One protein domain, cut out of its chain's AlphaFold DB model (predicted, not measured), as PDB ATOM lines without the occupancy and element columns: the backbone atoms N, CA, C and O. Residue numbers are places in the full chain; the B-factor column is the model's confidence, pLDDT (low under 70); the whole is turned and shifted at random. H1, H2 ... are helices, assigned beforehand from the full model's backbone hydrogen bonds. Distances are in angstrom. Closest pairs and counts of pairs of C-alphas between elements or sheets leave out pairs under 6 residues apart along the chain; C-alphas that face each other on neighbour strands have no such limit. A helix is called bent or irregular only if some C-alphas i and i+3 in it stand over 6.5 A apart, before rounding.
ATOM      1  N   ASP A  62     -18.438 -11.182   2.588       95.62
ATOM      2  CA  ASP A  62     -17.243 -11.271   3.430       95.62
ATOM      3  C   ASP A  62     -15.951 -11.055   2.621       95.62
ATOM      4  O   ASP A  62     -15.982 -10.787   1.423       95.62
ATOM      5  N   ASN A  63     -14.787 -11.090   3.273       94.81
ATOM      6  CA  ASN A  63     -13.517 -10.880   2.569       94.81
ATOM      7  C   ASN A  63     -13.146 -12.053   1.649       94.81
ATOM      8  O   ASN A  63     -12.485 -11.822   0.638       94.81
ATOM      9  N   ASP A  64     -13.591 -13.276   1.949       93.25
ATOM     10  CA  ASP A  64     -13.316 -14.452   1.113       93.25
ATOM     11  C   ASP A  64     -14.101 -14.363  -0.199       93.25
ATOM     12  O   ASP A  64     -13.606 -14.723  -1.268       93.25
ATOM     13  N   ASP A  65     -15.309 -13.799  -0.138       96.06
ATOM     14  CA  ASP A  65     -16.100 -13.464  -1.314       96.06
ATOM     15  C   ASP A  65     -15.418 -12.440  -2.216       96.06
ATOM     16  O   ASP A  65     -15.791 -12.351  -3.379       96.06
ATOM     17  N   LEU A  66     -14.459 -11.657  -1.720       96.62
ATOM     18  CA  LEU A  66     -13.764 -10.608  -2.476       96.62
ATOM     19  C   LEU A  66     -12.357 -11.030  -2.925       96.62
ATOM     20  O   LEU A  66     -11.773 -10.365  -3.783       96.62
ATOM     21  N   ASP A  67     -11.826 -12.125  -2.380       95.44
ATOM     22  CA  ASP A  67     -10.487 -12.620  -2.683       95.44
ATOM     23  C   ASP A  67     -10.435 -13.294  -4.064       95.44
ATOM     24  O   ASP A  67     -11.157 -14.243  -4.372       95.44
ATOM     25  N   THR A  68      -9.545 -12.791  -4.916       95.44
ATOM     26  CA  THR A  68      -9.389 -13.218  -6.309       95.44
ATOM     27  C   THR A  68      -8.321 -14.289  -6.507       95.44
ATOM     28  O   THR A  68      -8.049 -14.658  -7.650       95.44
ATOM     29  N   GLN A  69      -7.655 -14.770  -5.451       95.06
ATOM     30  CA  GLN A  69      -6.497 -15.669  -5.582       95.06
ATOM     31  C   GLN A  69      -6.804 -16.982  -6.327       95.06
ATOM     32  O   GLN A  69      -5.903 -17.607  -6.887       95.06
ATOM     33  N   PHE A  70      -8.076 -17.394  -6.362       93.81
ATOM     34  CA  PHE A  70      -8.538 -18.615  -7.031       93.81
ATOM     35  C   PHE A  70      -9.388 -18.370  -8.274       93.81
ATOM     36  O   PHE A  70      -9.949 -19.327  -8.817       93.81
ATOM     37  N   ASP A  71      -9.485 -17.124  -8.727       94.44
ATOM     38  CA  ASP A  71     -10.269 -16.797  -9.906       94.44
ATOM     39  C   ASP A  71      -9.621 -17.370 -11.176       94.44
ATOM     40  O   ASP A  71      -8.415 -17.207 -11.401       94.44
ATOM     41  N   PRO A  72     -10.409 -17.999 -12.060       92.31
ATOM     42  CA  PRO A  72     -10.006 -18.253 -13.433       92.31
ATOM     43  C   PRO A  72      -9.577 -16.963 -14.150       92.31
ATOM     44  O   PRO A  72     -10.157 -15.891 -13.957       92.31
ATOM     45  N   LYS A  73      -8.563 -17.063 -15.017       91.75
ATOM     46  CA  LYS A  73      -7.983 -15.907 -15.732       91.75
ATOM     47  C   LYS A  73      -8.992 -15.161 -16.617       91.75
ATOM     48  O   LYS A  73      -8.767 -14.000 -16.945       91.75
ATOM     49  N   ASP A  74     -10.063 -15.827 -17.031       90.38
ATOM     50  CA  ASP A  74     -11.112 -15.330 -17.920       90.38
ATOM     51  C   ASP A  74     -12.254 -14.601 -17.192       90.38
ATOM     52  O   ASP A  74     -13.126 -14.012 -17.839       90.38
ATOM     53  N   TRP A  75     -12.260 -14.571 -15.857       92.38
ATOM     54  CA  TRP A  75     -13.305 -13.875 -15.112       92.38
ATOM     55  C   TRP A  75     -13.219 -12.353 -15.257       92.38
ATOM     56  O   TRP A  75     -12.165 -11.726 -15.146       92.38
ATOM     57  N   LYS A  76     -14.384 -11.721 -15.450       95.44
ATOM     58  CA  LYS A  76     -14.506 -10.271 -15.686       95.44
ATOM     59  C   LYS A  76     -14.297  -9.410 -14.435       95.44
ATOM     60  O   LYS A  76     -14.393  -8.190 -14.532       95.44
ATOM     61  N   TRP A  77     -13.976  -9.997 -13.281       96.75
ATOM     62  CA  TRP A  77     -13.814  -9.283 -12.008       96.75
ATOM     63  C   TRP A  77     -12.870  -8.079 -12.128       96.75
ATOM     64  O   TRP A  77     -13.266  -6.933 -11.902       96.75
ATOM     65  N   ASN A  78     -11.651  -8.308 -12.625       95.75
ATOM     66  CA  ASN A  78     -10.670  -7.239 -12.823       95.75
ATOM     67  C   ASN A  78     -11.130  -6.187 -13.848       95.75
ATOM     68  O   ASN A  78     -10.802  -5.012 -13.702       95.75
ATOM     69  N   GLN A  79     -11.928  -6.565 -14.854       96.50
ATOM     70  CA  GLN A  79     -12.459  -5.627 -15.853       96.50
ATOM     71  C   GLN A  79     -13.529  -4.691 -15.269       96.50
ATOM     72  O   GLN A  79     -13.659  -3.548 -15.714       96.50
ATOM     73  N   LEU A  80     -14.295  -5.160 -14.280       97.38
ATOM     74  CA  LEU A  80     -15.319  -4.369 -13.592       97.38
ATOM     75  C   LEU A  80     -14.698  -3.424 -12.550       97.38
ATOM     76  O   LEU A  80     -15.125  -2.268 -12.414       97.38
ATOM     77  N   ILE A  81     -13.666  -3.904 -11.848       96.94
ATOM     78  CA  ILE A  81     -13.056  -3.210 -10.710       96.94
ATOM     79  C   ILE A  81     -11.926  -2.264 -11.127       96.94
ATOM     80  O   ILE A  81     -11.891  -1.134 -10.652       96.94
ATOM     81  N   GLN A  82     -11.044  -2.645 -12.058       96.19
ATOM     82  CA  GLN A  82      -9.862  -1.839 -12.416       96.19
ATOM     83  C   GLN A  82     -10.136  -0.711 -13.430       96.19
ATOM     84  O   GLN A  82      -9.224  -0.220 -14.109       96.19
ATOM     85  N   GLN A  83     -11.387  -0.267 -13.546       97.12
ATOM     86  CA  GLN A  83     -11.726   0.899 -14.360       97.12
ATOM     87  C   GLN A  83     -11.277   2.187 -13.657       97.12
ATOM     88  O   GLN A  83     -11.277   2.281 -12.438       97.12
ATOM     89  N   THR A  84     -10.911   3.212 -14.423       97.62
ATOM     90  CA  THR A  84     -10.462   4.505 -13.868       97.62
ATOM     91  C   THR A  84     -11.602   5.471 -13.560       97.62
ATOM     92  O   THR A  84     -11.376   6.527 -12.981       97.62
ATOM     93  N   ARG A  85     -12.829   5.148 -13.986       97.19
ATOM     94  CA  ARG A  85     -13.997   6.009 -13.776       97.19
ATOM     95  C   ARG A  85     -14.507   5.852 -12.339       97.19
ATOM     96  O   ARG A  85     -14.614   4.712 -11.885       97.19
ATOM     97  N   PRO A  86     -14.883   6.937 -11.643       96.06
ATOM     98  CA  PRO A  86     -15.494   6.836 -10.320       96.06
ATOM     99  C   PRO A  86     -16.836   6.094 -10.391       96.06
ATOM    100  O   PRO A  86     -17.471   6.013 -11.449       96.06
ATOM    101  N   ILE A  87     -17.265   5.522  -9.268       98.19
ATOM    102  CA  ILE A  87     -18.546   4.816  -9.182       98.19
ATOM    103  C   ILE A  87     -19.653   5.796  -8.863       98.19
ATOM    104  O   ILE A  87     -19.699   6.374  -7.784       98.19
ATOM    105  N   THR A  88     -20.563   5.942  -9.817       97.94
ATOM    106  CA  THR A  88     -21.861   6.578  -9.607       97.94
ATOM    107  C   THR A  88     -22.900   5.509  -9.290       97.94
ATOM    108  O   THR A  88     -22.696   4.335  -9.611       97.94
ATOM    109  N   ASP A  89     -24.038   5.889  -8.712       98.12
ATOM    110  CA  ASP A  89     -25.086   4.919  -8.365       98.12
ATOM    111  C   ASP A  89     -25.623   4.185  -9.593       98.12
ATOM    112  O   ASP A  89     -25.763   2.969  -9.573       98.12
ATOM    113  N   ARG A  90     -25.763   4.874 -10.729       97.94
ATOM    114  CA  ARG A  90     -26.122   4.223 -11.998       97.94
ATOM    115  C   ARG A  90     -25.092   3.177 -12.440       97.94
ATOM    116  O   ARG A  90     -25.466   2.128 -12.952       97.94
ATOM    117  N   VAL A  91     -23.795   3.466 -12.295       97.94
ATOM    118  CA  VAL A  91     -22.739   2.493 -12.629       97.94
ATOM    119  C   VAL A  91     -22.790   1.315 -11.665       97.94
ATOM    120  O   VAL A  91     -22.652   0.182 -12.112       97.94
ATOM    121  N   TRP A  92     -23.014   1.579 -10.377       98.19
ATOM    122  CA  TRP A  92     -23.166   0.558  -9.350       98.19
ATOM    123  C   TRP A  92     -24.317  -0.405  -9.661       98.19
ATOM    124  O   TRP A  92     -24.068  -1.603  -9.744       98.19
ATOM    125  N   GLU A  93     -25.520   0.105  -9.940       98.25
ATOM    126  CA  GLU A  93     -26.686  -0.727 -10.283       98.25
ATOM    127  C   GLU A  93     -26.436  -1.620 -11.508       98.25
ATOM    128  O   GLU A  93     -26.890  -2.759 -11.563       98.25
ATOM    129  N   ASN A  94     -25.639  -1.149 -12.473       98.12
ATOM    130  CA  ASN A  94     -25.304  -1.930 -13.664       98.12
ATOM    131  C   ASN A  94     -24.261  -3.033 -13.409       98.12
ATOM    132  O   ASN A  94     -24.317  -4.092 -14.040       98.12
ATOM    133  N   ILE A  95     -23.259  -2.782 -12.555       98.31
ATOM    134  CA  ILE A  95     -22.165  -3.744 -12.317       98.31
ATOM    135  C   ILE A  95     -22.468  -4.714 -11.177       98.31
ATOM    136  O   ILE A  95     -21.946  -5.826 -11.189       98.31
ATOM    137  N   ARG A  96     -23.306  -4.318 -10.214       98.19
ATOM    138  CA  ARG A  96     -23.669  -5.122  -9.045       98.19
ATOM    139  C   ARG A  96     -24.115  -6.545  -9.407       98.19
ATOM    140  O   ARG A  96     -23.464  -7.463  -8.919       98.19
ATOM    141  N   PRO A  97     -25.122  -6.777 -10.276       98.38
ATOM    142  CA  PRO A  97     -25.573  -8.141 -10.572       98.38
ATOM    143  C   PRO A  97     -24.459  -9.024 -11.154       98.38
ATOM    144  O   PRO A  97     -24.385 -10.207 -10.837       98.38
ATOM    145  N   GLN A  98     -23.539  -8.449 -11.938       98.00
ATOM    146  CA  GLN A  98     -22.390  -9.183 -12.484       98.00
ATOM    147  C   GLN A  98     -21.379  -9.556 -11.392       98.00
ATOM    148  O   GLN A  98     -20.817 -10.647 -11.416       98.00
ATOM    149  N   LEU A  99     -21.140  -8.662 -10.427       98.00
ATOM    150  CA  LEU A  99     -20.269  -8.947  -9.284       98.00
ATOM    151  C   LEU A  99     -20.874 -10.037  -8.391       98.00
ATOM    152  O   LEU A  99     -20.162 -10.961  -8.011       98.00
ATOM    153  N   GLU A 100     -22.176  -9.971  -8.104       98.12
ATOM    154  CA  GLU A 100     -22.878 -10.989  -7.308       98.12
ATOM    155  C   GLU A 100     -22.866 -12.364  -8.003       98.12
ATOM    156  O   GLU A 100     -22.663 -13.388  -7.346       98.12
ATOM    157  N   GLU A 101     -23.002 -12.406  -9.334       97.69
ATOM    158  CA  GLU A 101     -22.859 -13.634 -10.126       97.69
ATOM    159  C   GLU A 101     -21.440 -14.214 -10.034       97.69
ATOM    160  O   GLU A 101     -21.280 -15.412  -9.787       97.69
ATOM    161  N   ILE A 102     -20.406 -13.374 -10.158       97.31
ATOM    162  CA  ILE A 102     -19.009 -13.805 -10.003       97.31
ATOM    163  C   ILE A 102     -18.763 -14.350  -8.591       97.31
ATOM    164  O   ILE A 102     -18.175 -15.419  -8.450       97.31
ATOM    165  N   ILE A 103     -19.253 -13.677  -7.546       97.44
ATOM    166  CA  ILE A 103     -19.133 -14.149  -6.156       97.44
ATOM    167  C   ILE A 103     -19.839 -15.500  -5.982       97.44
ATOM    168  O   ILE A 103     -19.291 -16.422  -5.375       97.44
ATOM    169  N   LYS A 104     -21.032 -15.669  -6.562       96.88
ATOM    170  CA  LYS A 104     -21.761 -16.945  -6.540       96.88
ATOM    171  C   LYS A 104     -20.963 -18.065  -7.214       96.88
ATOM    172  O   LYS A 104     -20.886 -19.170  -6.674       96.88
ATOM    173  N   LEU A 105     -20.346 -17.786  -8.363       95.44
ATOM    174  CA  LEU A 105     -19.447 -18.726  -9.035       95.44
ATOM    175  C   LEU A 105     -18.208 -19.019  -8.178       95.44
ATOM    176  O   LEU A 105     -17.820 -20.181  -8.059       95.44
ATOM    177  N   ARG A 106     -17.627 -18.012  -7.519       95.56
ATOM    178  CA  ARG A 106     -16.473 -18.164  -6.618       95.56
ATOM    179  C   ARG A 106     -16.786 -19.106  -5.468       95.56
ATOM    180  O   ARG A 106     -16.060 -20.076  -5.271       95.56
ATOM    181  N   ARG A 107     -17.910 -18.905  -4.782       95.31
ATOM    182  CA  ARG A 107     -18.375 -19.813  -3.722       95.31
ATOM    183  C   ARG A 107     -18.514 -21.250  -4.227       95.31
ATOM    184  O   ARG A 107     -18.079 -22.177  -3.551       95.31
ATOM    185  N   LYS A 108     -19.049 -21.437  -5.439       95.69
ATOM    186  CA  LYS A 108     -19.232 -22.762  -6.050       95.69
ATOM    187  C   LYS A 108     -17.913 -23.440  -6.448       95.69
ATOM    188  O   LYS A 108     -17.768 -24.639  -6.236       95.69
ATOM    189  N   HIS A 109     -16.971 -22.707  -7.041       93.38
ATOM    190  CA  HIS A 109     -15.757 -23.280  -7.641       93.38
ATOM    191  C   HIS A 109     -14.530 -23.245  -6.724       93.38
ATOM    192  O   HIS A 109     -13.694 -24.146  -6.772       93.38
ATOM    193  N   ALA A 110     -14.406 -22.211  -5.897       93.81
ATOM    194  CA  ALA A 110     -13.272 -21.988  -5.007       93.81
ATOM    195  C   ALA A 110     -13.604 -22.245  -3.530       93.81
ATOM    196  O   ALA A 110     -12.686 -22.271  -2.712       93.81
ATOM    197  N   GLY A 111     -14.875 -22.489  -3.177       92.62
ATOM    198  CA  GLY A 111     -15.307 -22.699  -1.790       92.62
ATOM    199  C   GLY A 111     -14.487 -23.758  -1.047       92.62
ATOM    200  O   GLY A 111     -14.013 -23.497   0.055       92.62
ATOM    201  N   ALA A 112     -14.212 -24.900  -1.688       94.44
ATOM    202  CA  ALA A 112     -13.379 -25.959  -1.112       94.44
ATOM    203  C   ALA A 112     -11.919 -25.524  -0.872       94.44
ATOM    204  O   ALA A 112     -11.309 -25.925   0.116       94.44
ATOM    205  N   LYS A 113     -11.355 -24.674  -1.742       95.19
ATOM    206  CA  LYS A 113      -9.982 -24.161  -1.592       95.19
ATOM    207  C   LYS A 113      -9.886 -23.158  -0.446       95.19
ATOM    208  O   LYS A 113      -8.968 -23.248   0.361       95.19
ATOM    209  N   PHE A 114     -10.853 -22.246  -0.343       93.88
ATOM    210  CA  PHE A 114     -10.938 -21.321   0.786       93.88
ATOM    211  C   PHE A 114     -11.153 -22.060   2.107       93.88
ATOM    212  O   PHE A 114     -10.474 -21.761   3.085       93.88
ATOM    213  N   LEU A 115     -12.027 -23.072   2.125       94.69
ATOM    214  CA  LEU A 115     -12.202 -23.943   3.286       94.69
ATOM    215  C   LEU A 115     -10.879 -24.610   3.683       94.69
ATOM    216  O   LEU A 115     -10.510 -24.565   4.853       94.69
ATOM    217  N   ALA A 116     -10.130 -25.163   2.723       94.75
ATOM    218  CA  ALA A 116      -8.828 -25.771   2.987       94.75
ATOM    219  C   ALA A 116      -7.805 -24.765   3.552       94.75
ATOM    220  O   ALA A 116      -7.100 -25.093   4.506       94.75
ATOM    221  N   ILE A 117      -7.750 -23.533   3.023       94.75
ATOM    222  CA  ILE A 117      -6.903 -22.461   3.576       94.75
ATOM    223  C   ILE A 117      -7.295 -22.152   5.023       94.75
ATOM    224  O   ILE A 117      -6.431 -22.158   5.900       94.75
ATOM    225  N   ARG A 118      -8.582 -21.903   5.291       95.38
ATOM    226  CA  ARG A 118      -9.063 -21.564   6.639       95.38
ATOM    227  C   ARG A 118      -8.812 -22.701   7.628       95.38
ATOM    228  O   ARG A 118      -8.334 -22.459   8.735       95.38
ATOM    229  N   ARG A 119      -9.049 -23.946   7.210       95.81
ATOM    230  CA  ARG A 119      -8.747 -25.141   8.007       95.81
ATOM    231  C   ARG A 119      -7.256 -25.240   8.328       95.81
ATOM    232  O   ARG A 119      -6.914 -25.482   9.482       95.81
ATOM    233  N   ASN A 120      -6.376 -24.999   7.357       94.62
ATOM    234  CA  ASN A 120      -4.929 -24.988   7.580       94.62
ATOM    235  C   ASN A 120      -4.508 -23.890   8.577       94.62
ATOM    236  O   ASN A 120      -3.721 -24.155   9.482       94.62
ATOM    237  N   ILE A 121      -5.073 -22.680   8.474       94.69
ATOM    238  CA  ILE A 121      -4.822 -21.598   9.443       94.69
ATOM    239  C   ILE A 121      -5.232 -22.038  10.856       94.69
ATOM    240  O   ILE A 121      -4.425 -21.943  11.782       94.69
ATOM    241  N   ARG A 122      -6.435 -22.602  11.027       96.00
ATOM    242  CA  ARG A 122      -6.888 -23.117  12.330       96.00
ATOM    243  C   ARG A 122      -6.016 -24.256  12.857       96.00
ATOM    244  O   ARG A 122      -5.723 -24.295  14.047       96.00
ATOM    245  N   GLN A 123      -5.565 -25.170  11.999       95.31
ATOM    246  CA  GLN A 123      -4.636 -26.235  12.392       95.31
ATOM    247  C   GLN A 123      -3.303 -25.665  12.897       95.31
ATOM    248  O   GLN A 123      -2.751 -26.164  13.878       95.31
ATOM    249  N   GLN A 124      -2.801 -24.590  12.283       94.25
ATOM    250  CA  GLN A 124      -1.611 -23.884  12.764       94.25
ATOM    251  C   GLN A 124      -1.862 -23.171  14.100       94.25
ATOM    252  O   GLN A 124      -0.998 -23.191  14.977       94.25
ATOM    253  N   GLU A 125      -3.032 -22.555  14.287       95.94
ATOM    254  CA  GLU A 125      -3.449 -21.956  15.564       95.94
ATOM    255  C   GLU A 125      -3.535 -22.997  16.685       95.94
ATOM    256  O   GLU A 125      -2.915 -22.816  17.734       95.94
ATOM    257  N   LEU A 126      -4.222 -24.117  16.442       96.00
ATOM    258  CA  LEU A 126      -4.290 -25.255  17.356       96.00
ATOM    259  C   LEU A 126      -2.893 -25.794  17.662       96.00
ATOM    260  O   LEU A 126      -2.562 -26.035  18.819       96.00
ATOM    261  N   GLY A 127      -2.051 -25.935  16.638       93.88
ATOM    262  CA  GLY A 127      -0.691 -26.429  16.796       93.88
ATOM    263  C   GLY A 127       0.178 -25.542  17.683       93.88
ATOM    264  O   GLY A 127       0.888 -26.067  18.536       93.88
ATOM    265  N   ARG A 128       0.095 -24.214  17.527       94.75
ATOM    266  CA  ARG A 128       0.791 -23.260  18.409       94.75
ATOM    267  C   ARG A 128       0.351 -23.434  19.862       94.75
ATOM    268  O   ARG A 128       1.193 -23.635  20.729       94.75
ATOM    269  N   ARG A 129      -0.960 -23.486  20.105       96.62
ATOM    270  CA  ARG A 129      -1.514 -23.686  21.453       96.62
ATOM    271  C   ARG A 129      -1.111 -25.030  22.058       96.62
ATOM    272  O   ARG A 129      -0.747 -25.089  23.225       96.62
ATOM    273  N   PHE A 130      -1.110 -26.105  21.272       95.56
ATOM    274  CA  PHE A 130      -0.649 -27.411  21.743       95.56
ATOM    275  C   PHE A 130       0.819 -27.384  22.176       95.56
ATOM    276  O   PHE A 130       1.166 -27.992  23.183       95.56
ATOM    277  N   VAL A 131       1.680 -26.657  21.454       93.38
ATOM    278  CA  VAL A 131       3.082 -26.464  21.853       93.38
ATOM    279  C   VAL A 131       3.179 -25.702  23.176       93.38
ATOM    280  O   VAL A 131       3.922 -26.142  24.054       93.38
ATOM    281  N   ASP A 132       2.395 -24.636  23.353       95.62
ATOM    282  CA  ASP A 132       2.380 -23.837  24.588       95.62
ATOM    283  C   ASP A 132       1.931 -24.656  25.813       95.62
ATOM    284  O   ASP A 132       2.446 -24.471  26.915       95.62
ATOM    285  N   TYR A 133       1.004 -25.600  25.614       96.62
ATOM    286  CA  TYR A 133       0.450 -26.465  26.666       96.62
ATOM    287  C   TYR A 133       1.142 -27.833  26.788       96.62
ATOM    288  O   TYR A 133       0.774 -28.667  27.622       96.62
ATOM    289  N   LEU A 134       2.159 -28.094  25.968       94.31
ATOM    290  CA  LEU A 134       2.873 -29.365  25.965       94.31
ATOM    291  C   LEU A 134       3.484 -29.730  27.332       94.31
ATOM    292  O   LEU A 134       3.446 -30.912  27.681       94.31
ATOM    293  N   PRO A 135       4.032 -28.791  28.138       95.81
ATOM    294  CA  PRO A 135       4.512 -29.116  29.480       95.81
ATOM    295  C   PRO A 135       3.424 -29.694  30.393       95.81
ATOM    296  O   PRO A 135       3.725 -30.546  31.222       95.81
ATOM    297  N   GLN A 136       2.173 -29.252  30.255       97.19
ATOM    298  CA  GLN A 136       1.030 -29.747  31.020       97.19
ATOM    299  C   GLN A 136       0.593 -31.115  30.503       97.19
ATOM    300  O   GLN A 136       0.402 -32.024  31.305       97.19
ATOM    301  N   VAL A 137       0.521 -31.290  29.178       95.38
ATOM    302  CA  VAL A 137       0.215 -32.594  28.567       95.38
ATOM    303  C   VAL A 137       1.235 -33.640  29.014       95.38
ATOM    304  O   VAL A 137       0.851 -34.708  29.464       95.38
ATOM    305  N   ARG A 138       2.532 -33.315  29.014       93.12
ATOM    306  CA  ARG A 138       3.606 -34.228  29.449       93.12
ATOM    307  C   ARG A 138       3.560 -34.623  30.927       93.12
ATOM    308  O   ARG A 138       4.214 -35.596  31.287       93.12
ATOM    309  N   LYS A 139       2.836 -33.882  31.773       93.75
ATOM    310  CA  LYS A 139       2.609 -34.255  33.180       93.75
ATOM    311  C   LYS A 139       1.503 -35.295  33.338       93.75
ATOM    312  O   LYS A 139       1.404 -35.894  34.404       93.75
ATOM    313  N   LEU A 140       0.669 -35.488  32.318       93.31
ATOM    314  CA  LEU A 140      -0.346 -36.534  32.317       93.31
ATOM    315  C   LEU A 140       0.321 -37.907  32.144       93.31
ATOM    316  O   LEU A 140       1.331 -38.007  31.433       93.31
ATOM    317  N   PRO A 141      -0.255 -38.978  32.719       89.62
ATOM    318  CA  PRO A 141       0.110 -40.344  32.357       89.62
ATOM    319  C   PRO A 141       0.069 -40.499  30.834       89.62
ATOM    320  O   PRO A 141      -0.886 -40.056  30.207       89.62
ATOM    321  N   PHE A 142       1.122 -41.061  30.234       90.06
ATOM    322  CA  PHE A 142       1.256 -41.263  28.777       90.06
ATOM    323  C   PHE A 142       1.325 -39.998  27.914       90.06
ATOM    324  O   PHE A 142       1.539 -40.093  26.707       90.06
ATOM    325  N   GLY A 143       1.245 -38.801  28.501       92.00
ATOM    326  CA  GLY A 143       1.199 -37.553  27.741       92.00
ATOM    327  C   GLY A 143       2.450 -37.274  26.906       92.00
ATOM    328  O   GLY A 143       2.408 -36.481  25.970       92.00
ATOM    329  N   LYS A 144       3.568 -37.955  27.189       91.44
ATOM    330  CA  LYS A 144       4.770 -37.913  26.344       91.44
ATOM    331  C   LYS A 144       4.601 -38.617  24.991       91.44
ATOM    332  O   LYS A 144       5.295 -38.240  24.054       91.44
ATOM    333  N   PHE A 145       3.686 -39.577  24.870       90.88
ATOM    334  CA  PHE A 145       3.414 -40.317  23.628       90.88
ATOM    335  C   PHE A 145       2.370 -39.649  22.740       90.88
ATOM    336  O   PHE A 145       2.243 -40.005  21.568       90.88
ATOM    337  N   TYR A 146       1.648 -38.679  23.300       93.94
ATOM    338  CA  TYR A 146       0.592 -37.953  22.622       93.94
ATOM    339  C   TYR A 146       1.157 -36.724  21.903       93.94
ATOM    340  O   TYR A 146       1.682 -35.787  22.514       93.94
ATOM    341  N   MET A 147       1.089 -36.745  20.577       92.81
ATOM    342  CA  MET A 147       1.643 -35.727  19.689       92.81
ATOM    343  C   MET A 147       0.553 -34.822  19.111       92.81
ATOM    344  O   MET A 147      -0.638 -35.113  19.176       92.81
ATOM    345  N   ARG A 148       0.970 -33.715  18.481       93.88
ATOM    346  CA  ARG A 148       0.045 -32.799  17.794       93.88
ATOM    347  C   ARG A 148      -0.760 -33.522  16.710       93.88
ATOM    348  O   ARG A 148      -1.952 -33.266  16.589       93.88
ATOM    349  N   GLY A 149      -0.111 -34.399  15.940       93.06
ATOM    350  CA  GLY A 149      -0.771 -35.200  14.907       93.06
ATOM    351  C   GLY A 149      -1.892 -36.072  15.474       93.06
ATOM    352  O   GLY A 149      -2.975 -36.097  14.908       93.06
ATOM    353  N   ASP A 150      -1.677 -36.686  16.640       94.69
ATOM    354  CA  ASP A 150      -2.684 -37.523  17.314       94.69
ATOM    355  C   ASP A 150      -3.921 -36.706  17.697       94.69
ATOM    356  O   ASP A 150      -5.051 -37.100  17.422       94.69
ATOM    357  N   LEU A 151      -3.707 -35.503  18.239       95.81
ATOM    358  CA  LEU A 151      -4.796 -34.589  18.573       95.81
ATOM    359  C   LEU A 151      -5.605 -34.156  17.344       95.81
ATOM    360  O   LEU A 151      -6.816 -33.979  17.437       95.81
ATOM    361  N   LEU A 152      -4.957 -33.978  16.191       95.31
ATOM    362  CA  LEU A 152      -5.638 -33.625  14.943       95.31
ATOM    363  C   LEU A 152      -6.483 -34.773  14.377       95.31
ATOM    364  O   LEU A 152      -7.405 -34.509  13.600       95.31
ATOM    365  N   GLU A 153      -6.187 -36.017  14.756       94.38
ATOM    366  CA  GLU A 153      -6.954 -37.183  14.328       94.38
ATOM    367  C   GLU A 153      -8.247 -37.384  15.131       94.38
ATOM    368  O   GLU A 153      -9.183 -38.004  14.612       94.38
ATOM    369  N   GLU A 154      -8.356 -36.783  16.322       96.12
ATOM    370  CA  GLU A 154      -9.542 -36.885  17.175       96.12
ATOM    371  C   GLU A 154     -10.804 -36.326  16.487       96.12
ATOM    372  O   GLU A 154     -10.825 -35.157  16.079       96.12
ATOM    373  N   PRO A 155     -11.908 -37.101  16.402       96.81
ATOM    374  CA  PRO A 155     -13.137 -36.666  15.732       96.81
ATOM    375  C   PRO A 155     -13.695 -35.345  16.270       96.81
ATOM    376  O   PRO A 155     -14.080 -34.473  15.493       96.81
ATOM    377  N   PHE A 156     -13.662 -35.162  17.594       97.44
ATOM    378  CA  PHE A 156     -14.099 -33.926  18.249       97.44
ATOM    379  C   PHE A 156     -13.267 -32.708  17.814       97.44
ATOM    380  O   PHE A 156     -13.798 -31.615  17.624       97.44
ATOM    381  N   VAL A 157     -11.959 -32.892  17.625       97.12
ATOM    382  CA  VAL A 157     -11.062 -31.825  17.168       97.12
ATOM    383  C   VAL A 157     -11.315 -31.513  15.697       97.12
ATOM    384  O   VAL A 157     -11.374 -30.340  15.334       97.12
ATOM    385  N   LYS A 158     -11.528 -32.532  14.853       96.69
ATOM    386  CA  LYS A 158     -11.899 -32.352  13.438       96.69
ATOM    387  C   LYS A 158     -13.196 -31.555  13.294       96.69
ATOM    388  O   LYS A 158     -13.211 -30.573  12.559       96.69
ATOM    389  N   GLU A 159     -14.234 -31.913  14.052       97.44
ATOM    390  CA  GLU A 159     -15.502 -31.176  14.087       97.44
ATOM    391  C   GLU A 159     -15.285 -29.708  14.482       97.44
ATOM    392  O   GLU A 159     -15.780 -28.798  13.815       97.44
ATOM    393  N   LEU A 160     -14.477 -29.455  15.517       97.19
ATOM    394  CA  LEU A 160     -14.194 -28.093  15.964       97.19
ATOM    395  C   LEU A 160     -13.395 -27.284  14.933       97.19
ATOM    396  O   LEU A 160     -13.616 -26.083  14.775       97.19
ATOM    397  N   LEU A 161     -12.470 -27.924  14.215       96.62
ATOM    398  CA  LEU A 161     -11.708 -27.293  13.137       96.62
ATOM    399  C   LEU A 161     -12.587 -26.950  11.931       96.62
ATOM    400  O   LEU A 161     -12.339 -25.923  11.299       96.62
ATOM    401  N   ASP A 162     -13.625 -27.739  11.662       96.69
ATOM    402  CA  ASP A 162     -14.571 -27.521  10.563       96.69
ATOM    403  C   ASP A 162     -15.771 -26.634  10.949       96.69
ATOM    404  O   ASP A 162     -16.494 -26.156  10.075       96.69
ATOM    405  N   GLU A 163     -15.949 -26.332  12.240       96.81
ATOM    406  CA  GLU A 163     -17.054 -25.525  12.766       96.81
ATOM    407  C   GLU A 163     -17.214 -24.193  12.002       96.81
ATOM    408  O   GLU A 163     -16.286 -23.373  11.958       96.81
ATOM    409  N   ASN A 164     -18.413 -23.947  11.458       96.50
ATOM    410  CA  ASN A 164     -18.752 -22.764  10.653       96.50
ATOM    411  C   ASN A 164     -17.818 -22.563   9.444       96.50
ATOM    412  O   ASN A 164     -17.290 -21.467   9.242       96.50
ATOM    413  N   ASP A 165     -17.573 -23.621   8.666       95.75
ATOM    414  CA  ASP A 165     -16.701 -23.623   7.480       95.75
ATOM    415  C   ASP A 165     -15.300 -23.072   7.759       95.75
ATOM    416  O   ASP A 165     -14.702 -22.382   6.927       95.75
ATOM    417  N   ALA A 166     -14.782 -23.312   8.955       96.62
ATOM    418  CA  ALA A 166     -13.526 -22.749   9.420       96.62
ATOM    419  C   ALA A 166     -13.465 -21.198   9.534       96.62
ATOM    420  O   ALA A 166     -12.381 -20.641   9.698       96.62
ATOM    421  N   LYS A 167     -14.596 -20.473   9.468       94.12
ATOM    422  CA  LYS A 167     -14.619 -18.990   9.439       94.12
ATOM    423  C   LYS A 167     -14.325 -18.316  10.779       94.12
ATOM    424  O   LYS A 167     -13.802 -17.208  10.813       94.12
ATOM    425  N   ILE A 168     -14.686 -18.953  11.887       93.62
ATOM    426  CA  ILE A 168     -14.441 -18.407  13.230       93.62
ATOM    427  C   ILE A 168     -12.971 -18.646  13.626       93.62
ATOM    428  O   ILE A 168     -12.505 -19.770  13.480       93.62
ATOM    429  N   PRO A 169     -12.215 -17.664  14.130       92.44
ATOM    430  CA  PRO A 169     -10.852 -17.912  14.601       92.44
ATOM    431  C   PRO A 169     -10.792 -18.949  15.732       92.44
ATOM    432  O   PRO A 169     -11.738 -19.075  16.519       92.44
ATOM    433  N   PHE A 170      -9.679 -19.677  15.847       96.06
ATOM    434  CA  PHE A 170      -9.490 -20.646  16.923       96.06
ATOM    435  C   PHE A 170      -9.050 -19.946  18.227       96.06
ATOM    436  O   PHE A 170      -7.868 -19.691  18.489       96.06
ATOM    437  N   ASP A 171     -10.040 -19.589  19.044       96.25
ATOM    438  CA  ASP A 171      -9.893 -18.802  20.271       96.25
ATOM    439  C   ASP A 171      -9.592 -19.640  21.530       96.25
ATOM    440  O   ASP A 171      -9.567 -20.873  21.513       96.25
ATOM    441  N   ASP A 172      -9.352 -18.952  22.654       97.38
ATOM    442  CA  ASP A 172      -9.027 -19.601  23.929       97.38
ATOM    443  C   ASP A 172     -10.159 -20.510  24.399       97.38
ATOM    444  O   ASP A 172      -9.907 -21.597  24.907       97.38
ATOM    445  N   LYS A 173     -11.418 -20.111  24.202       97.69
ATOM    446  CA  LYS A 173     -12.573 -20.909  24.628       97.69
ATOM    447  C   LYS A 173     -12.608 -22.266  23.925       97.69
ATOM    448  O   LYS A 173     -12.826 -23.282  24.580       97.69
ATOM    449  N   ARG A 174     -12.360 -22.302  22.611       97.56
ATOM    450  CA  ARG A 174     -12.258 -23.554  21.840       97.56
ATOM    451  C   ARG A 174     -11.090 -24.415  22.285       97.56
ATOM    452  O   ARG A 174     -11.247 -25.624  22.411       97.56
ATOM    453  N   TRP A 175      -9.951 -23.787  22.560       97.88
ATOM    454  CA  TRP A 175      -8.795 -24.494  23.087       97.88
ATOM    455  C   TRP A 175      -9.093 -25.185  24.418       97.88
ATOM    456  O   TRP A 175      -8.834 -26.377  24.536       97.88
ATOM    457  N   HIS A 176      -9.689 -24.482  25.386       97.94
ATOM    458  CA  HIS A 176     -10.011 -25.070  26.691       97.94
ATOM    459  C   HIS A 176     -10.992 -26.243  26.561       97.94
ATOM    460  O   HIS A 176     -10.760 -27.281  27.164       97.94
ATOM    461  N   ARG A 177     -11.995 -26.155  25.669       97.62
ATOM    462  CA  ARG A 177     -12.903 -27.285  25.375       97.62
ATOM    463  C   ARG A 177     -12.170 -28.546  24.904       97.62
ATOM    464  O   ARG A 177     -12.633 -29.647  25.178       97.62
ATOM    465  N   ILE A 178     -11.074 -28.394  24.159       97.94
ATOM    466  CA  ILE A 178     -10.214 -29.519  23.768       97.94
ATOM    467  C   ILE A 178      -9.342 -29.946  24.942       97.94
ATOM    468  O   ILE A 178      -9.266 -31.134  25.237       97.94
ATOM    469  N   PHE A 179      -8.701 -28.988  25.611       97.25
ATOM    470  CA  PHE A 179      -7.748 -29.247  26.682       97.25
ATOM    471  C   PHE A 179      -8.371 -30.011  27.857       97.25
ATOM    472  O   PHE A 179      -7.755 -30.950  28.354       97.25
ATOM    473  N   ASP A 180      -9.617 -29.699  28.217       97.81
ATOM    474  CA  ASP A 180     -10.383 -30.401  29.256       97.81
ATOM    475  C   ASP A 180     -10.569 -31.899  28.948       97.81
ATOM    476  O   ASP A 180     -10.755 -32.707  29.856       97.81
ATOM    477  N   ARG A 181     -10.476 -32.289  27.669       98.06
ATOM    478  CA  ARG A 181     -10.587 -33.678  27.200       98.06
ATOM    479  C   ARG A 181      -9.247 -34.344  26.903       98.06
ATOM    480  O   ARG A 181      -9.209 -35.549  26.677       98.06
ATOM    481  N   VAL A 182      -8.138 -33.604  26.925       97.00
ATOM    482  CA  VAL A 182      -6.811 -34.165  26.627       97.00
ATOM    483  C   VAL A 182      -6.453 -35.355  27.529       97.00
ATOM    484  O   VAL A 182      -5.926 -36.321  26.986       97.00
ATOM    485  N   PRO A 183      -6.756 -35.381  28.844       96.69
ATOM    486  CA  PRO A 183      -6.502 -36.572  29.660       96.69
ATOM    487  C   PRO A 183      -7.204 -37.837  29.143       96.69
ATOM    488  O   PRO A 183      -6.582 -38.896  29.091       96.69
ATOM    489  N   GLU A 184      -8.464 -37.719  28.708       96.31
ATOM    490  CA  GLU A 184      -9.237 -38.809  28.094       96.31
ATOM    491  C   GLU A 184      -8.585 -39.258  26.777       96.31
ATOM    492  O   GLU A 184      -8.358 -40.449  26.569       96.31
ATOM    493  N   PHE A 185      -8.226 -38.304  25.909       96.50
ATOM    494  CA  PHE A 185      -7.612 -38.607  24.614       96.50
ATOM    495  C   PHE A 185      -6.248 -39.278  24.758       96.50
ATOM    496  O   PHE A 185      -5.979 -40.263  24.081       96.50
ATOM    497  N   VAL A 186      -5.404 -38.802  25.674       95.25
ATOM    498  CA  VAL A 186      -4.087 -39.392  25.953       95.25
ATOM    499  C   VAL A 186      -4.229 -40.843  26.423       95.25
ATOM    500  O   VAL A 186      -3.522 -41.722  25.929       95.25
ATOM    501  N   ALA A 187      -5.160 -41.101  27.344       92.69
ATOM    502  CA  ALA A 187      -5.421 -42.435  27.875       92.69
ATOM    503  C   ALA A 187      -5.997 -43.385  26.811       92.69
ATOM    504  O   ALA A 187      -5.607 -44.546  26.726       92.69
ATOM    505  N   LYS A 188      -6.889 -42.892  25.949       94.38
ATOM    506  CA  LYS A 188      -7.412 -43.663  24.815       94.38
ATOM    507  C   LYS A 188      -6.329 -43.951  23.774       94.38
ATOM    508  O   LYS A 188      -6.261 -45.055  23.242       94.38
ATOM    509  N   HIS A 189      -5.474 -42.972  23.489       94.12
ATOM    510  CA  HIS A 189      -4.466 -43.061  22.435       94.12
ATOM    511  C   HIS A 189      -3.436 -44.154  22.689       94.12
ATOM    512  O   HIS A 189      -3.073 -44.878  21.766       94.12
ATOM    513  N   ILE A 190      -2.994 -44.326  23.937       92.69
ATOM    514  CA  ILE A 190      -2.053 -45.406  24.251       92.69
ATOM    515  C   ILE A 190      -2.671 -46.784  23.966       92.69
ATOM    516  O   ILE A 190      -2.000 -47.636  23.392       92.69
ATOM    517  N   LYS A 191      -3.975 -46.967  24.219       93.00
ATOM    518  CA  LYS A 191      -4.696 -48.204  23.880       93.00
ATOM    519  C   LYS A 191      -4.843 -48.417  22.374       93.00
ATOM    520  O   LYS A 191      -4.793 -49.552  21.917       93.00
ATOM    521  N   VAL A 192      -4.946 -47.343  21.589       93.88
ATOM    522  CA  VAL A 192      -4.895 -47.431  20.118       93.88
ATOM    523  C   VAL A 192      -3.517 -47.903  19.643       93.88
ATOM    524  O   VAL A 192      -3.435 -48.741  18.746       93.88
ATOM    525  N   ILE A 193      -2.434 -47.399  20.244       94.38
ATOM    526  CA  ILE A 193      -1.067 -47.848  19.939       94.38
ATOM    527  C   ILE A 193      -0.895 -49.328  20.313       94.38
ATOM    528  O   ILE A 193      -0.428 -50.107  19.485       94.38
ATOM    529  N   GLU A 194      -1.291 -49.719  21.529       94.56
ATOM    530  CA  GLU A 194      -1.236 -51.107  22.009       94.56
ATOM    531  C   GLU A 194      -2.013 -52.061  21.110       94.56
ATOM    532  O   GLU A 194      -1.440 -53.044  20.652       94.56
ATOM    533  N   GLY A 195      -3.289 -51.763  20.841       94.38
ATOM    534  CA  GLY A 195      -4.146 -52.611  20.016       94.38
ATOM    535  C   GLY A 195      -3.541 -52.823  18.634       94.38
ATOM    536  O   GLY A 195      -3.393 -53.955  18.194       94.38
ATOM    537  N   HIS A 196      -3.057 -51.749  18.005       95.31
ATOM    538  CA  HIS A 196      -2.409 -51.852  16.705       95.31
ATOM    539  C   HIS A 196      -1.139 -52.721  16.733       95.31
ATOM    540  O   HIS A 196      -0.980 -53.613  15.902       95.31
ATOM    541  N   CYS A 197      -0.236 -52.504  17.696       95.81
ATOM    542  CA  CYS A 197       0.964 -53.331  17.836       95.81
ATOM    543  C   CYS A 197       0.615 -54.800  18.140       95.81
ATOM    544  O   CYS A 197       1.255 -55.705  17.604       95.81
ATOM    545  N   ALA A 198      -0.396 -55.044  18.977       95.56
ATOM    546  CA  ALA A 198      -0.829 -56.386  19.352       95.56
ATOM    547  C   ALA A 198      -1.438 -57.130  18.158       95.56
ATOM    548  O   ALA A 198      -1.137 -58.308  17.966       95.56
ATOM    549  N   ASP A 199      -2.217 -56.445  17.321       95.38
ATOM    550  CA  ASP A 199      -2.770 -56.994  16.082       95.38
ATOM    551  C   ASP A 199      -1.657 -57.373  15.096       95.38
ATOM    552  O   ASP A 199      -1.656 -58.479  14.549       95.38
ATOM    553  N   VAL A 200      -0.666 -56.489  14.913       96.00
ATOM    554  CA  VAL A 200       0.500 -56.730  14.043       96.00
ATOM    555  C   VAL A 200       1.278 -57.970  14.494       96.00
ATOM    556  O   VAL A 200       1.599 -58.829  13.672       96.00
ATOM    557  N   ILE A 201       1.545 -58.099  15.794       96.88
ATOM    558  CA  ILE A 201       2.244 -59.261  16.358       96.88
ATOM    559  C   ILE A 201       1.398 -60.525  16.281       96.88
ATOM    560  O   ILE A 201       1.906 -61.576  15.903       96.88
ATOM    561  N   SER A 202       0.105 -60.445  16.587       95.44
ATOM    562  CA  SER A 202      -0.797 -61.600  16.519       95.44
ATOM    563  C   SER A 202      -0.871 -62.161  15.101       95.44
ATOM    564  O   SER A 202      -0.866 -63.377  14.911       95.44
ATOM    565  N   LYS A 203      -0.884 -61.280  14.095       95.94
ATOM    566  CA  LYS A 203      -0.788 -61.674  12.690       95.94
ATOM    567  C   LYS A 203       0.553 -62.350  12.386       95.94
ATOM    568  O   LYS A 203       0.554 -63.437  11.815       95.94
ATOM    569  N   ALA A 204       1.671 -61.766  12.817       96.62
ATOM    570  CA  ALA A 204       2.999 -62.350  12.625       96.62
ATOM    571  C   ALA A 204       3.140 -63.730  13.303       96.62
ATOM    572  O   ALA A 204       3.705 -64.650  12.720       96.62
ATOM    573  N   PHE A 205       2.568 -63.929  14.493       95.12
ATOM    574  CA  PHE A 205       2.530 -65.242  15.146       95.12
ATOM    575  C   PHE A 205       1.764 -66.285  14.332       95.12
ATOM    576  O   PHE A 205       2.216 -67.426  14.235       95.12
ATOM    577  N   LYS A 206       0.617 -65.916  13.752       94.44
ATOM    578  CA  LYS A 206      -0.147 -66.814  12.871       94.44
ATOM    579  C   LYS A 206       0.679 -67.209  11.648       94.44
ATOM    580  O   LYS A 206       0.842 -68.397  11.401       94.44
ATOM    581  N   GLU A 207       1.290 -66.231  10.978       95.81
ATOM    582  CA  GLU A 207       2.189 -66.470   9.841       95.81
ATOM    583  C   GLU A 207       3.352 -67.407  10.219       95.81
ATOM    584  O   GLU A 207       3.667 -68.331   9.477       95.81
ATOM    585  N   SER A 208       3.968 -67.220  11.394       94.69
ATOM    586  CA  SER A 208       5.047 -68.095  11.877       94.69
ATOM    587  C   SER A 208       4.575 -69.537  12.069       94.69
ATOM    588  O   SER A 208       5.262 -70.465  11.658       94.69
ATOM    589  N   LYS A 209       3.399 -69.742  12.672       92.56
ATOM    590  CA  LYS A 209       2.846 -71.087  12.884       92.56
ATOM    591  C   LYS A 209       2.517 -71.783  11.568       92.56
ATOM    592  O   LYS A 209       2.738 -72.983  11.450       92.56
ATOM    593  N   GLU A 210       2.008 -71.042  10.586       92.62
ATOM    594  CA  GLU A 210       1.750 -71.562   9.241       92.62
ATOM    595  C   GLU A 210       3.041 -72.004   8.538       92.62
ATOM    596  O   GLU A 210       3.024 -73.003   7.821       92.62
ATOM    597  N   MET A 211       4.166 -71.319   8.781       88.00
ATOM    598  CA  MET A 211       5.477 -71.704   8.240       88.00
ATOM    599  C   MET A 211       6.029 -72.996   8.859       88.00
ATOM    600  O   MET A 211       6.664 -73.780   8.156       88.00
ATOM    601  N   ASP A 212       5.771 -73.231  10.149       85.06
ATOM    602  CA  ASP A 212       6.281 -74.397  10.885       85.06
ATOM    603  C   ASP A 212       5.368 -75.632  10.779       85.06
ATOM    604  O   ASP A 212       5.751 -76.745  11.157       85.06
TER     605      ASP A 212
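This is residues 62 to 212 of the 499 residues of an uncharacterized protein of Schizopora paradoxa (UniProt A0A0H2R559). A long bent helix, H2, makes a zigzag spine: H1 sits beside its first arm, H2a, the short helices H4 and H5 pack on its second arm, H2b, with H6 near by, and H7 leaves this cluster as a long arm whose residues 194 to 212 stick out. The printed part has 151 residues with seven named helices, H1 to H7 in order, and no named strand; the class is all helix. It is extended, with a radius of gyration of the C-alphas of 24.7 A, and flat, spanning 84 by 43 by 19 A.

After residues 62 to 76, with no named element, H1 holds residues 77 to 81, from C-alpha 77 at (-13.814, -9.283, -12.008). H2, residues 89 to 132, was assigned as one helix by its hydrogen bonds but is bent, with C-alphas 109 and 112 7.4 A apart. Its arms are H2a, residues 89 to 109, 29.7 A, and H2b, residues 112 to 132, 30.2 A. H2a is irregular, with C-alphas 94 and 97 6.9 A apart, and has a kink of 36 degrees near residue 96. H3 is residues 134 to 137, H4 148 to 153, H5 155 to 162 and H6 172 to 179. H7, residues 182 to 212, 45.1 A, ends at C-alpha 212 at (6.281, -74.397, 10.885).

H2a and H2b stand at a steep tilt of 69 degrees, only just short of about perpendicular. H1 and H2a only just touch, with 3 pairs of C-alphas within 8 A, the closest Leu 80 and Ile 95 at 7.0 A. H2b only just touches H4, also with 3 pairs, the closest C-alphas being Gly 127 and Arg 148 at 6.5 A. H2b touches H5, closest at the C-alphas of Arg 119 and Leu 161, 6.3 A, at a steep tilt of 59 degrees, opposite ways. H5 and H6 are close but not clearly touching, the closest C-alphas being Val 157 and Ile 178 at 7.0 A. H3 and H7 are likewise close but not clearly touching, at Val 137 and Val 182, whose C-alphas are 7.5 A apart. H2b and H7 are apart. Every O i to N i+4 pair is within hydrogen-bond range in H1, H2b, H4, H5 and H6, against 15 of 17 in H2a and 26 of 27 in H7; H3 is too short for such a pair.

The C-alphas farthest apart, of Thr 88 and Asp 212, are 88.1 A apart. The printed part has no cut and no long link, and no printed residue is under 70 in pLDDT.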